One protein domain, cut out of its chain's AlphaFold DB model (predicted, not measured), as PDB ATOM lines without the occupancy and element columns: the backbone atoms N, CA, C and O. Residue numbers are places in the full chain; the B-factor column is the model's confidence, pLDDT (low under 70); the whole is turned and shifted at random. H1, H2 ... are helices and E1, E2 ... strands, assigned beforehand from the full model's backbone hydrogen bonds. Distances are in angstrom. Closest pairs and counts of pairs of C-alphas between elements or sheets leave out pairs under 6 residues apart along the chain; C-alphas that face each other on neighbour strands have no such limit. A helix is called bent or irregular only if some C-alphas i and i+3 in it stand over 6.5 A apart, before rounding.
ATOM      1  N   SER A  67      99.964 147.508 125.407       98.62
ATOM      2  CA  SER A  67      99.807 146.056 125.239       98.62
ATOM      3  C   SER A  67      99.250 145.403 126.510       98.62
ATOM      4  O   SER A  67      98.354 144.564 126.436       98.62
ATOM      5  N   ARG A  68      99.737 145.820 127.686       98.56
ATOM      6  CA  ARG A  68      99.255 145.336 128.990       98.56
ATOM      7  C   ARG A  68      97.815 145.772 129.273       98.56
ATOM      8  O   ARG A  68      97.032 144.934 129.717       98.56
ATOM      9  N   SER A  69      97.445 147.015 128.954       98.50
ATOM     10  CA  SER A  69      96.053 147.485 129.018       98.50
ATOM     11  C   SER A  69      95.135 146.633 128.141       98.50
ATOM     12  O   SER A  69      94.066 146.233 128.590       98.50
ATOM     13  N   VAL A  70      95.553 146.304 126.912       98.75
ATOM     14  CA  VAL A  70      94.767 145.457 125.997       98.75
ATOM     15  C   VAL A  70      94.604 144.039 126.552       98.75
ATOM     16  O   VAL A  70      93.507 143.491 126.491       98.75
ATOM     17  N   ILE A  71      95.649 143.452 127.144       98.88
ATOM     18  CA  ILE A  71      95.558 142.137 127.801       98.88
ATOM     19  C   ILE A  71      94.505 142.157 128.919       98.88
ATOM     20  O   ILE A  71      93.642 141.281 128.963       98.88
ATOM     21  N   GLN A  72      94.553 143.156 129.806       98.69
ATOM     22  CA  GLN A  72      93.594 143.288 130.909       98.69
ATOM     23  C   GLN A  72      92.167 143.520 130.396       98.69
ATOM     24  O   GLN A  72      91.238 142.857 130.856       98.69
ATOM     25  N   PHE A  73      92.018 144.387 129.393       98.69
ATOM     26  CA  PHE A  73      90.757 144.642 128.704       98.69
ATOM     27  C   PHE A  73      90.135 143.355 128.147       98.69
ATOM     28  O   PHE A  73      88.954 143.110 128.366       98.69
ATOM     29  N   VAL A  74      90.907 142.505 127.459       98.88
ATOM     30  CA  VAL A  74      90.382 141.256 126.882       98.88
ATOM     31  C   VAL A  74      89.917 140.283 127.969       98.88
ATOM     32  O   VAL A  74      88.858 139.670 127.824       98.88
ATOM     33  N   HIS A  75      90.667 140.151 129.067       98.81
ATOM     34  CA  HIS A  75      90.243 139.308 130.193       98.81
ATOM     35  C   HIS A  75      88.946 139.820 130.821       98.81
ATOM     36  O   HIS A  75      88.017 139.036 130.990       98.81
ATOM     37  N   ALA A  76      88.839 141.124 131.081       98.62
ATOM     38  CA  ALA A  76      87.615 141.718 131.612       98.62
ATOM     39  C   ALA A  76      86.433 141.621 130.632       98.62
ATOM     40  O   ALA A  76      85.319 141.313 131.043       98.62
ATOM     41  N   PHE A  77      86.671 141.792 129.327       98.69
ATOM     42  CA  PHE A  77      85.659 141.595 128.285       98.69
ATOM     43  C   PHE A  77      85.079 140.179 128.327       98.69
ATOM     44  O   PHE A  77      83.861 140.006 128.277       98.69
ATOM     45  N   ASN A  78      85.938 139.164 128.443       98.69
ATOM     46  CA  ASN A  78      85.506 137.773 128.551       98.69
ATOM     47  C   ASN A  78      84.764 137.499 129.870       98.69
ATOM     48  O   ASN A  78      83.752 136.799 129.850       98.69
ATOM     49  N   THR A  79      85.209 138.081 130.991       98.38
ATOM     50  CA  THR A  79      84.504 138.004 132.285       98.38
ATOM     51  C   THR A  79      83.092 138.577 132.182       98.38
ATOM     52  O   THR A  79      82.132 137.864 132.471       98.38
ATOM     53  N   ALA A  80      82.949 139.799 131.663       98.00
ATOM     54  CA  ALA A  80      81.658 140.463 131.480       98.00
ATOM     55  C   ALA A  80      80.724 139.695 130.523       98.00
ATOM     56  O   ALA A  80      79.503 139.711 130.669       98.00
ATOM     57  N   CYS A  81      81.286 138.989 129.534       97.56
ATOM     58  CA  CYS A  81      80.515 138.136 128.628       97.56
ATOM     59  C   CYS A  81      80.117 136.780 129.235       97.56
ATOM     60  O   CYS A  81      79.258 136.105 128.664       97.56
ATOM     61  N   ASN A  95     101.926 145.713 119.045       98.69
ATOM     62  CA  ASN A  95     100.651 145.667 118.332       98.69
ATOM     63  C   ASN A  95      99.857 144.418 118.731       98.69
ATOM     64  O   ASN A  95     100.331 143.298 118.552       98.69
ATOM     65  N   ALA A  96      98.638 144.620 119.229       98.81
ATOM     66  CA  ALA A  96      97.727 143.534 119.557       98.81
ATOM     67  C   ALA A  96      96.995 143.032 118.309       98.81
ATOM     68  O   ALA A  96      96.405 143.821 117.569       98.81
ATOM     69  N   VAL A  97      96.962 141.714 118.126       98.88
ATOM     70  CA  VAL A  97      96.036 141.052 117.205       98.88
ATOM     71  C   VAL A  97      94.906 140.463 118.034       98.88
ATOM     72  O   VAL A  97      95.135 139.578 118.859       98.88
ATOM     73  N   LEU A  98      93.688 140.965 117.829       98.88
ATOM     74  CA  LEU A  98      92.497 140.461 118.505       98.88
ATOM     75  C   LEU A  98      91.794 139.410 117.644       98.88
ATOM     76  O   LEU A  98      91.547 139.621 116.458       98.88
ATOM     77  N   LEU A  99      91.454 138.285 118.265       98.75
ATOM     78  CA  LEU A  99      90.741 137.164 117.663       98.75
ATOM     79  C   LEU A  99      89.301 137.193 118.169       98.75
ATOM     80  O   LEU A  99      89.081 137.211 119.378       98.75
ATOM     81  N   VAL A 100      88.323 137.203 117.268       98.62
ATOM     82  CA  VAL A 100      86.900 137.314 117.614       98.62
ATOM     83  C   VAL A 100      86.051 136.641 116.539       98.62
ATOM     84  O   VAL A 100      86.377 136.696 115.353       98.62
ATOM     85  N   LEU A 101      84.953 135.991 116.932       98.50
ATOM     86  CA  LEU A 101      83.972 135.489 115.968       98.50
ATOM     87  C   LEU A 101      83.169 136.648 115.376       98.50
ATOM     88  O   LEU A 101      82.778 137.564 116.094       98.50
ATOM     89  N   LYS A 102      82.823 136.548 114.088       97.19
ATOM     90  CA  LYS A 102      82.113 137.596 113.331       97.19
ATOM     91  C   LYS A 102      80.892 138.182 114.053       97.19
ATOM     92  O   LYS A 102      80.669 139.385 114.013       97.19
ATOM     93  N   GLN A 103      80.118 137.339 114.738       96.94
ATOM     94  CA  GLN A 103      78.919 137.743 115.480       96.94
ATOM     95  C   GLN A 103      79.200 138.635 116.708       96.94
ATOM     96  O   GLN A 103      78.293 139.294 117.203       96.94
ATOM     97  N   HIS A 104      80.437 138.655 117.210       97.94
ATOM     98  CA  HIS A 104      80.858 139.449 118.368       97.94
ATOM     99  C   HIS A 104      81.744 140.640 117.984       97.94
ATOM    100  O   HIS A 104      82.043 141.473 118.839       97.94
ATOM    101  N   THR A 105      82.138 140.768 116.711       97.62
ATOM    102  CA  THR A 105      83.077 141.803 116.262       97.62
ATOM    103  C   THR A 105      82.578 143.219 116.546       97.62
ATOM    104  O   THR A 105      83.352 144.043 117.025       97.62
ATOM    105  N   ALA A 106      81.298 143.515 116.296       97.62
ATOM    106  CA  ALA A 106      80.750 144.851 116.534       97.62
ATOM    107  C   ALA A 106      80.776 145.239 118.024       97.62
ATOM    108  O   ALA A 106      81.138 146.365 118.356       97.62
ATOM    109  N   GLN A 107      80.472 144.296 118.924       98.06
ATOM    110  CA  GLN A 107      80.519 144.509 120.374       98.06
ATOM    111  C   GLN A 107      81.963 144.649 120.883       98.06
ATOM    112  O   GLN A 107      82.250 145.530 121.694       98.06
ATOM    113  N   ALA A 108      82.886 143.822 120.382       98.38
ATOM    114  CA  ALA A 108      84.308 143.934 120.703       98.38
ATOM    115  C   ALA A 108      84.877 145.283 120.238       98.38
ATOM    116  O   ALA A 108      85.537 145.975 121.010       98.38
ATOM    117  N   LEU A 109      84.562 145.703 119.007       98.12
ATOM    118  CA  LEU A 109      84.982 146.998 118.477       98.12
ATOM    119  C   LEU A 109      84.360 148.158 119.262       98.12
ATOM    120  O   LEU A 109      85.059 149.125 119.535       98.12
ATOM    121  N   ALA A 110      83.093 148.066 119.672       98.06
ATOM    122  CA  ALA A 110      82.460 149.090 120.505       98.06
ATOM    123  C   ALA A 110      83.226 149.298 121.821       98.06
ATOM    124  O   ALA A 110      83.470 150.435 122.222       98.06
ATOM    125  N   ALA A 111      83.660 148.204 122.447       98.25
ATOM    126  CA  ALA A 111      84.454 148.252 123.664       98.25
ATOM    127  C   ALA A 111      85.880 148.783 123.421       98.25
ATOM    128  O   ALA A 111      86.364 149.609 124.194       98.25
ATOM    129  N   VAL A 112      86.518 148.420 122.301       98.12
ATOM    130  CA  VAL A 112      87.804 149.016 121.890       98.12
ATOM    131  C   VAL A 112      87.675 150.527 121.673       98.12
ATOM    132  O   VAL A 112      88.498 151.278 122.180       98.12
ATOM    133  N   LEU A 113      86.632 150.993 120.975       96.75
ATOM    134  CA  LEU A 113      86.387 152.421 120.733       96.75
ATOM    135  C   LEU A 113      86.130 153.208 122.027       96.75
ATOM    136  O   LEU A 113      86.393 154.407 122.062       96.75
ATOM    137  N   HIS A 114      85.606 152.554 123.067       97.00
ATOM    138  CA  HIS A 114      85.366 153.170 124.367       97.00
ATOM    139  C   HIS A 114      86.656 153.345 125.176       97.00
ATOM    140  O   HIS A 114      86.950 154.456 125.606       97.00
ATOM    141  N   TYR A 115      87.430 152.271 125.368       98.12
ATOM    142  CA  TYR A 115      88.633 152.298 126.213       98.12
ATOM    143  C   TYR A 115      89.876 152.817 125.493       98.12
ATOM    144  O   TYR A 115      90.772 153.367 126.127       98.12
ATOM    145  N   PHE A 116      89.930 152.686 124.171       97.88
ATOM    146  CA  PHE A 116      91.032 153.150 123.332       97.88
ATOM    147  C   PHE A 116      90.469 154.013 122.193       97.88
ATOM    148  O   PHE A 116      90.474 153.592 121.033       97.88
ATOM    149  N   PRO A 117      89.909 155.198 122.490       97.19
ATOM    150  CA  PRO A 117      89.376 156.066 121.452       97.19
ATOM    151  C   PRO A 117      90.502 156.620 120.557       97.19
ATOM    152  O   PRO A 117      91.656 156.709 120.992       97.19
ATOM    153  N   PRO A 118      90.190 157.010 119.307       96.56
ATOM    154  CA  PRO A 118      91.154 157.671 118.432       96.56
ATOM    155  C   PRO A 118      91.716 158.950 119.054       96.56
ATOM    156  O   PRO A 118      91.090 159.582 119.907       96.56
ATOM    157  N   GLU A 119      92.878 159.374 118.564       95.19
ATOM    158  CA  GLU A 119      93.329 160.751 118.760       95.19
ATOM    159  C   GLU A 119      92.340 161.711 118.079       95.19
ATOM    160  O   GLU A 119      91.819 161.411 116.998       95.19
ATOM    161  N   VAL A 120      92.083 162.864 118.701       92.31
ATOM    162  CA  VAL A 120      91.172 163.881 118.157       92.31
ATOM    163  C   VAL A 120      91.605 164.264 116.739       92.31
ATOM    164  O   VAL A 120      92.746 164.664 116.519       92.31
ATOM    165  N   GLY A 121      90.687 164.155 115.779       92.12
ATOM    166  CA  GLY A 121      90.945 164.447 114.364       92.12
ATOM    167  C   GLY A 121      91.398 163.249 113.521       92.12
ATOM    168  O   GLY A 121      91.601 163.405 112.317       92.12
ATOM    169  N   SER A 122      91.536 162.053 114.109       92.50
ATOM    170  CA  SER A 122      91.878 160.806 113.396       92.50
ATOM    171  C   SER A 122      90.695 159.838 113.226       92.50
ATOM    172  O   SER A 122      90.851 158.713 112.751       92.50
ATOM    173  N   GLU A 123      89.474 160.259 113.561       91.19
ATOM    174  CA  GLU A 123      88.300 159.385 113.662       91.19
ATOM    175  C   GLU A 123      87.931 158.700 112.338       91.19
ATOM    176  O   GLU A 123      87.391 157.591 112.339       91.19
ATOM    177  N   ALA A 124      88.192 159.364 111.209       89.62
ATOM    178  CA  ALA A 124      87.866 158.858 109.876       89.62
ATOM    179  C   ALA A 124      88.794 157.719 109.424       89.62
ATOM    180  O   ALA A 124      88.354 156.827 108.705       89.62
ATOM    181  N   SER A 125      90.059 157.728 109.853       92.81
ATOM    182  CA  SER A 125      91.059 156.705 109.517       92.81
ATOM    183  C   SER A 125      91.259 155.672 110.626       92.81
ATOM    184  O   SER A 125      91.998 154.707 110.432       92.81
ATOM    185  N   TYR A 126      90.592 155.848 111.773       96.50
ATOM    186  CA  TYR A 126      90.802 154.999 112.939       96.50
ATOM    187  C   TYR A 126      90.414 153.541 112.712       96.50
ATOM    188  O   TYR A 126      91.067 152.652 113.237       96.50
ATOM    189  N   VAL A 127      89.371 153.272 111.925       97.31
ATOM    190  CA  VAL A 127      88.984 151.910 111.543       97.31
ATOM    191  C   VAL A 127      88.982 151.833 110.026       97.31
ATOM    192  O   VAL A 127      88.301 152.620 109.374       97.31
ATOM    193  N   ASN A 128      89.691 150.860 109.452       96.62
ATOM    194  CA  ASN A 128      89.807 150.703 107.993       96.62
ATOM    195  C   ASN A 128      88.462 150.469 107.266       96.62
ATOM    196  O   ASN A 128      88.397 150.574 106.044       96.62
ATOM    197  N   ARG A 129      87.397 150.123 108.000       94.31
ATOM    198  CA  ARG A 129      86.041 149.883 107.489       94.31
ATOM    199  C   ARG A 129      85.033 150.765 108.227       94.31
ATOM    200  O   ARG A 129      84.613 150.432 109.333       94.31
ATOM    201  N   GLU A 130      84.588 151.846 107.591       91.50
ATOM    202  CA  GLU A 130      83.637 152.806 108.180       91.50
ATOM    203  C   GLU A 130      82.337 152.141 108.669       91.50
ATOM    204  O   GLU A 130      81.866 152.425 109.769       91.50
ATOM    205  N   GLN A 131      81.797 151.195 107.896       93.06
ATOM    206  CA  GLN A 131      80.567 150.472 108.244       93.06
ATOM    207  C   GLN A 131      80.670 149.760 109.602       93.06
ATOM    208  O   GLN A 131      79.735 149.828 110.397       93.06
ATOM    209  N   MET A 132      81.828 149.160 109.902       92.62
ATOM    210  CA  MET A 132      82.075 148.480 111.179       92.62
ATOM    211  C   MET A 132      82.083 149.465 112.347       92.62
ATOM    212  O   MET A 132      81.535 149.175 113.407       92.62
ATOM    213  N   ARG A 133      82.672 150.653 112.157       91.75
ATOM    214  CA  ARG A 133      82.670 151.712 113.176       91.75
ATOM    215  C   ARG A 133      81.244 152.186 113.473       91.75
ATOM    216  O   ARG A 133      80.888 152.358 114.637       91.75
ATOM    217  N   VAL A 134      80.426 152.375 112.436       92.81
ATOM    218  CA  VAL A 134      79.013 152.766 112.585       92.81
ATOM    219  C   VAL A 134      78.213 151.683 113.314       92.81
ATOM    220  O   VAL A 134      77.411 152.002 114.191       92.81
ATOM    221  N   GLU A 135      78.432 150.411 112.983       95.12
ATOM    222  CA  GLU A 135      77.773 149.275 113.636       95.12
ATOM    223  C   GLU A 135      78.172 149.139 115.114       95.12
ATOM    224  O   GLU A 135      77.308 148.995 115.984       95.12
ATOM    225  N   ALA A 136      79.462 149.275 115.423       95.19
ATOM    226  CA  ALA A 136      79.970 149.287 116.792       95.19
ATOM    227  C   ALA A 136      79.316 150.395 117.636       95.19
ATOM    228  O   ALA A 136      78.857 150.135 118.749       95.19
ATOM    229  N   GLY A 137      79.162 151.601 117.076       91.19
ATOM    230  CA  GLY A 137      78.474 152.715 117.740       91.19
ATOM    231  C   GLY A 137      76.999 152.452 118.079       91.19
ATOM    232  O   GLY A 137      76.440 153.154 118.918       91.19
ATOM    233  N   ARG A 138      76.364 151.443 117.461       94.75
ATOM    234  CA  ARG A 138      74.976 151.026 117.738       94.75
ATOM    235  C   ARG A 138      74.872 149.798 118.647       94.75
ATOM    236  O   ARG A 138      73.817 149.588 119.235       94.75
ATOM    237  N   THR A 139      75.925 148.983 118.734       93.69
ATOM    238  CA  THR A 139      75.908 147.685 119.437       93.69
ATOM    239  C   THR A 139      76.096 147.840 120.948       93.69
ATOM    240  O   THR A 139      75.504 147.090 121.721       93.69
ATOM    241  N   GLY A 140      76.886 148.830 121.375       91.44
ATOM    242  CA  GLY A 140      77.256 149.007 122.781       91.44
ATOM    243  C   GLY A 140      78.253 147.951 123.282       91.44
ATOM    244  O   GLY A 140      78.652 147.042 122.551       91.44
ATOM    245  N   MET A 141      78.685 148.095 124.536       95.12
ATOM    246  CA  MET A 141      79.636 147.191 125.201       95.12
ATOM    247  C   MET A 141      78.917 146.075 125.978       95.12
ATOM    248  O   MET A 141      77.727 146.219 126.271       95.12
ATOM    249  N   PRO A 142      79.601 144.972 126.349       95.88
ATOM    250  CA  PRO A 142      79.061 144.006 127.302       95.88
ATOM    251  C   PRO A 142      78.635 144.677 128.615       95.88
ATOM    252  O   PRO A 142      79.323 145.559 129.131       95.88
ATOM    253  N   VAL A 143      77.497 144.245 129.162       95.00
ATOM    254  CA  VAL A 143      77.022 144.695 130.479       95.00
ATOM    255  C   VAL A 143      78.025 144.251 131.545       95.00
ATOM    256  O   VAL A 143      78.492 143.120 131.501       95.00
ATOM    257  N   GLY A 144      78.359 145.137 132.484       93.38
ATOM    258  CA  GLY A 144      79.326 144.860 133.552       93.38
ATOM    259  C   GLY A 144      80.792 145.079 133.164       93.38
ATOM    260  O   GLY A 144      81.634 145.147 134.047       93.38
ATOM    261  N   LEU A 145      81.118 145.301 131.880       96.88
ATOM    262  CA  LEU A 145      82.512 145.533 131.474       96.88
ATOM    263  C   LEU A 145      83.133 146.765 132.152       96.88
ATOM    264  O   LEU A 145      84.299 146.731 132.522       96.88
ATOM    265  N   ALA A 146      82.357 147.832 132.352       94.69
ATOM    266  CA  ALA A 146      82.820 149.019 133.074       94.69
ATOM    267  C   ALA A 146      83.149 148.734 134.548       94.69
ATOM    268  O   ALA A 146      84.041 149.373 135.103       94.69
ATOM    269  N   ASP A 147      82.464 147.762 135.154       94.12
ATOM    270  CA  ASP A 147      82.705 147.337 136.531       94.12
ATOM    271  C   ASP A 147      83.926 146.399 136.607       94.12
ATOM    272  O   ASP A 147      84.760 146.542 137.502       94.12
ATOM    273  N   ASP A 148      84.071 145.487 135.638       92.44
ATOM    274  CA  ASP A 148      85.188 144.533 135.543       92.44
ATOM    275  C   ASP A 148      86.502 145.183 135.065       92.44
ATOM    276  O   ASP A 148      87.596 144.684 135.347       92.44
ATOM    277  N   PHE A 149      86.410 146.296 134.334       95.62
ATOM    278  CA  PHE A 149      87.542 147.060 133.813       95.62
ATOM    279  C   PHE A 149      87.377 148.563 134.101       95.62
ATOM    280  O   PHE A 149      87.094 149.345 133.183       95.62
ATOM    281  N   PRO A 150      87.561 148.987 135.368       93.38
ATOM    282  CA  PRO A 150      87.412 150.376 135.798       93.38
ATOM    283  C   PRO A 150      88.663 151.190 135.431       93.38
ATOM    284  O   PRO A 150      89.426 151.635 136.288       93.38
ATOM    285  N   MET A 151      88.908 151.321 134.131       94.50
ATOM    286  CA  MET A 151      90.054 152.010 133.547       94.50
ATOM    287  C   MET A 151      89.567 153.222 132.748       94.50
ATOM    288  O   MET A 151      88.639 153.110 131.947       94.50
ATOM    289  N   ASP A 152      90.191 154.380 132.975       95.62
ATOM    290  CA  ASP A 152      89.882 155.600 132.225       95.62
ATOM    291  C   ASP A 152      90.289 155.445 130.753       95.62
ATOM    292  O   ASP A 152      91.420 155.026 130.494       95.62
ATOM    293  N   PRO A 153      89.439 155.837 129.781       96.81
ATOM    294  CA  PRO A 153      89.785 155.782 128.367       96.81
ATOM    295  C   PRO A 153      91.167 156.370 128.055       96.81
ATOM    296  O   PRO A 153      91.567 157.394 128.612       96.81
ATOM    297  N   GLN A 154      91.871 155.758 127.104       96.50
ATOM    298  CA  GLN A 154      93.240 156.096 126.710       96.50
ATOM    299  C   GLN A 154      93.303 156.618 125.257       96.50
ATOM    300  O   GLN A 154      93.762 155.888 124.368       96.50
ATOM    301  N   PRO A 155      92.848 157.860 124.972       96.88
ATOM    302  CA  PRO A 155      92.828 158.418 123.622       96.88
ATOM    303  C   PRO A 155      94.188 158.397 122.926       96.88
ATOM    304  O   PRO A 155      95.203 158.756 123.518       96.88
ATOM    305  N   GLY A 156      94.202 157.995 121.655       96.75
ATOM    306  CA  GLY A 156      95.387 158.051 120.790       96.75
ATOM    307  C   GLY A 156      96.495 157.044 121.123       96.75
ATOM    308  O   GLY A 156      97.520 157.012 120.442       96.75
ATOM    309  N   THR A 157      96.312 156.194 122.139       97.06
ATOM    310  CA  THR A 157      97.297 155.155 122.493       97.06
ATOM    311  C   THR A 157      97.332 154.008 121.483       97.06
ATOM    312  O   THR A 157      98.394 153.438 121.223       97.06
ATOM    313  N   ILE A 158      96.191 153.712 120.858       97.81
ATOM    314  CA  ILE A 158      96.086 152.895 119.649       97.81
ATOM    315  C   ILE A 158      95.939 153.854 118.464       97.81
ATOM    316  O   ILE A 158      95.145 154.787 118.507       97.81
ATOM    317  N   LYS A 159      96.727 153.637 117.402       96.62
ATOM    318  CA  LYS A 159      96.752 154.529 116.226       96.62
ATOM    319  C   LYS A 159      95.589 154.282 115.270       96.62
ATOM    320  O   LYS A 159      95.060 155.219 114.689       96.62
ATOM    321  N   TYR A 160      95.250 153.014 115.064       97.44
ATOM    322  CA  TYR A 160      94.139 152.559 114.235       97.44
ATOM    323  C   TYR A 160      93.852 151.080 114.515       97.44
ATOM    324  O   TYR A 160      94.691 150.352 115.048       97.44
ATOM    325  N   VAL A 161      92.673 150.635 114.098       98.19
ATOM    326  CA  VAL A 161      92.202 149.256 114.109       98.19
ATOM    327  C   VAL A 161      92.040 148.796 112.664       98.19
ATOM    328  O   VAL A 161      91.296 149.385 111.874       98.19
ATOM    329  N   TYR A 162      92.725 147.712 112.313       98.06
ATOM    330  CA  TYR A 162      92.589 147.083 111.006       98.06
ATOM    331  C   TYR A 162      91.749 145.811 111.125       98.06
ATOM    332  O   TYR A 162      92.209 144.799 111.646       98.06
ATOM    333  N   HIS A 163      90.511 145.856 110.637       97.25
ATOM    334  CA  HIS A 163      89.631 144.695 110.591       97.25
ATOM    335  C   HIS A 163      89.850 143.885 109.307       97.25
ATOM    336  O   HIS A 163      89.689 144.405 108.190       97.25
ATOM    337  N   THR A 164      90.130 142.594 109.472       97.25
ATOM    338  CA  THR A 164      90.255 141.606 108.397       97.25
ATOM    339  C   THR A 164      89.629 140.275 108.804       97.25
ATOM    340  O   THR A 164      89.417 140.023 109.987       97.25
ATOM    341  N   ASP A 165      89.365 139.430 107.812       96.38
ATOM    342  CA  ASP A 165      88.871 138.065 107.979       96.38
ATOM    343  C   ASP A 165      89.948 137.054 107.551       96.38
ATOM    344  O   ASP A 165      90.953 137.417 106.931       96.38
TER     345      ASP A 165
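This is residues 67 to 81 and 95 to 165 of the 190 residues of the protein "Hypothetical protein" of Haptolina ericina (UniProt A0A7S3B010). H2 sits in the middle, with H1 near it on one side and H3 crossing it on the other; short H4 packs on the far part of H1. Strand E1 leads into H2 by a tight link, and two long stretches hold no named element: residues 116 to 129, between H2 and H3, and residues 149 to 165, after H4. The printed part has 86 residues with four named helices and one named strand, in the order H1 E1 H2 H3 H4 along the chain; its class is mostly helix, with helices holding 43 of the 47 residues in named elements, and it is compact, with a radius of gyration of the C-alphas of 12.0 A and spans of 30 by 26 by 23 A.

H1, residues 67 to 81, touches H4, residues 145 to 148, with residues 76 to 80 alone; the closest C-alphas, of Ala 80 and Leu 145, are 5.1 A apart. E1, residues 97 to 100, pairs with no named strand. H2, residues 102 to 115, is near H1 and touches H3, residues 130 to 139, about perpendicular at 84 degrees; their closest C-alphas, of Ala 110 and Ala 136, are 4.5 A apart. Every O i to N i+4 pair is within hydrogen-bond range in H1 and H3, 8 of 10 in H2; H4 is too short for one.

H1 starts at C-alpha 67 (99.807, 146.056, 125.239) and measures 21.1 A, E1 9.9 A, H2 20.6 A, H3 14.6 A; H4 ends at C-alpha 148 (85.188, 144.533, 135.543). H2 is irregular: C-alphas 103 and 106 are 7.4 A apart.

Residues 82 to 94 are not printed, a gap of 23.8 A between C-alphas 81 and 95. The link from H2 to H3 is long. No printed residue is under 70 in pLDDT.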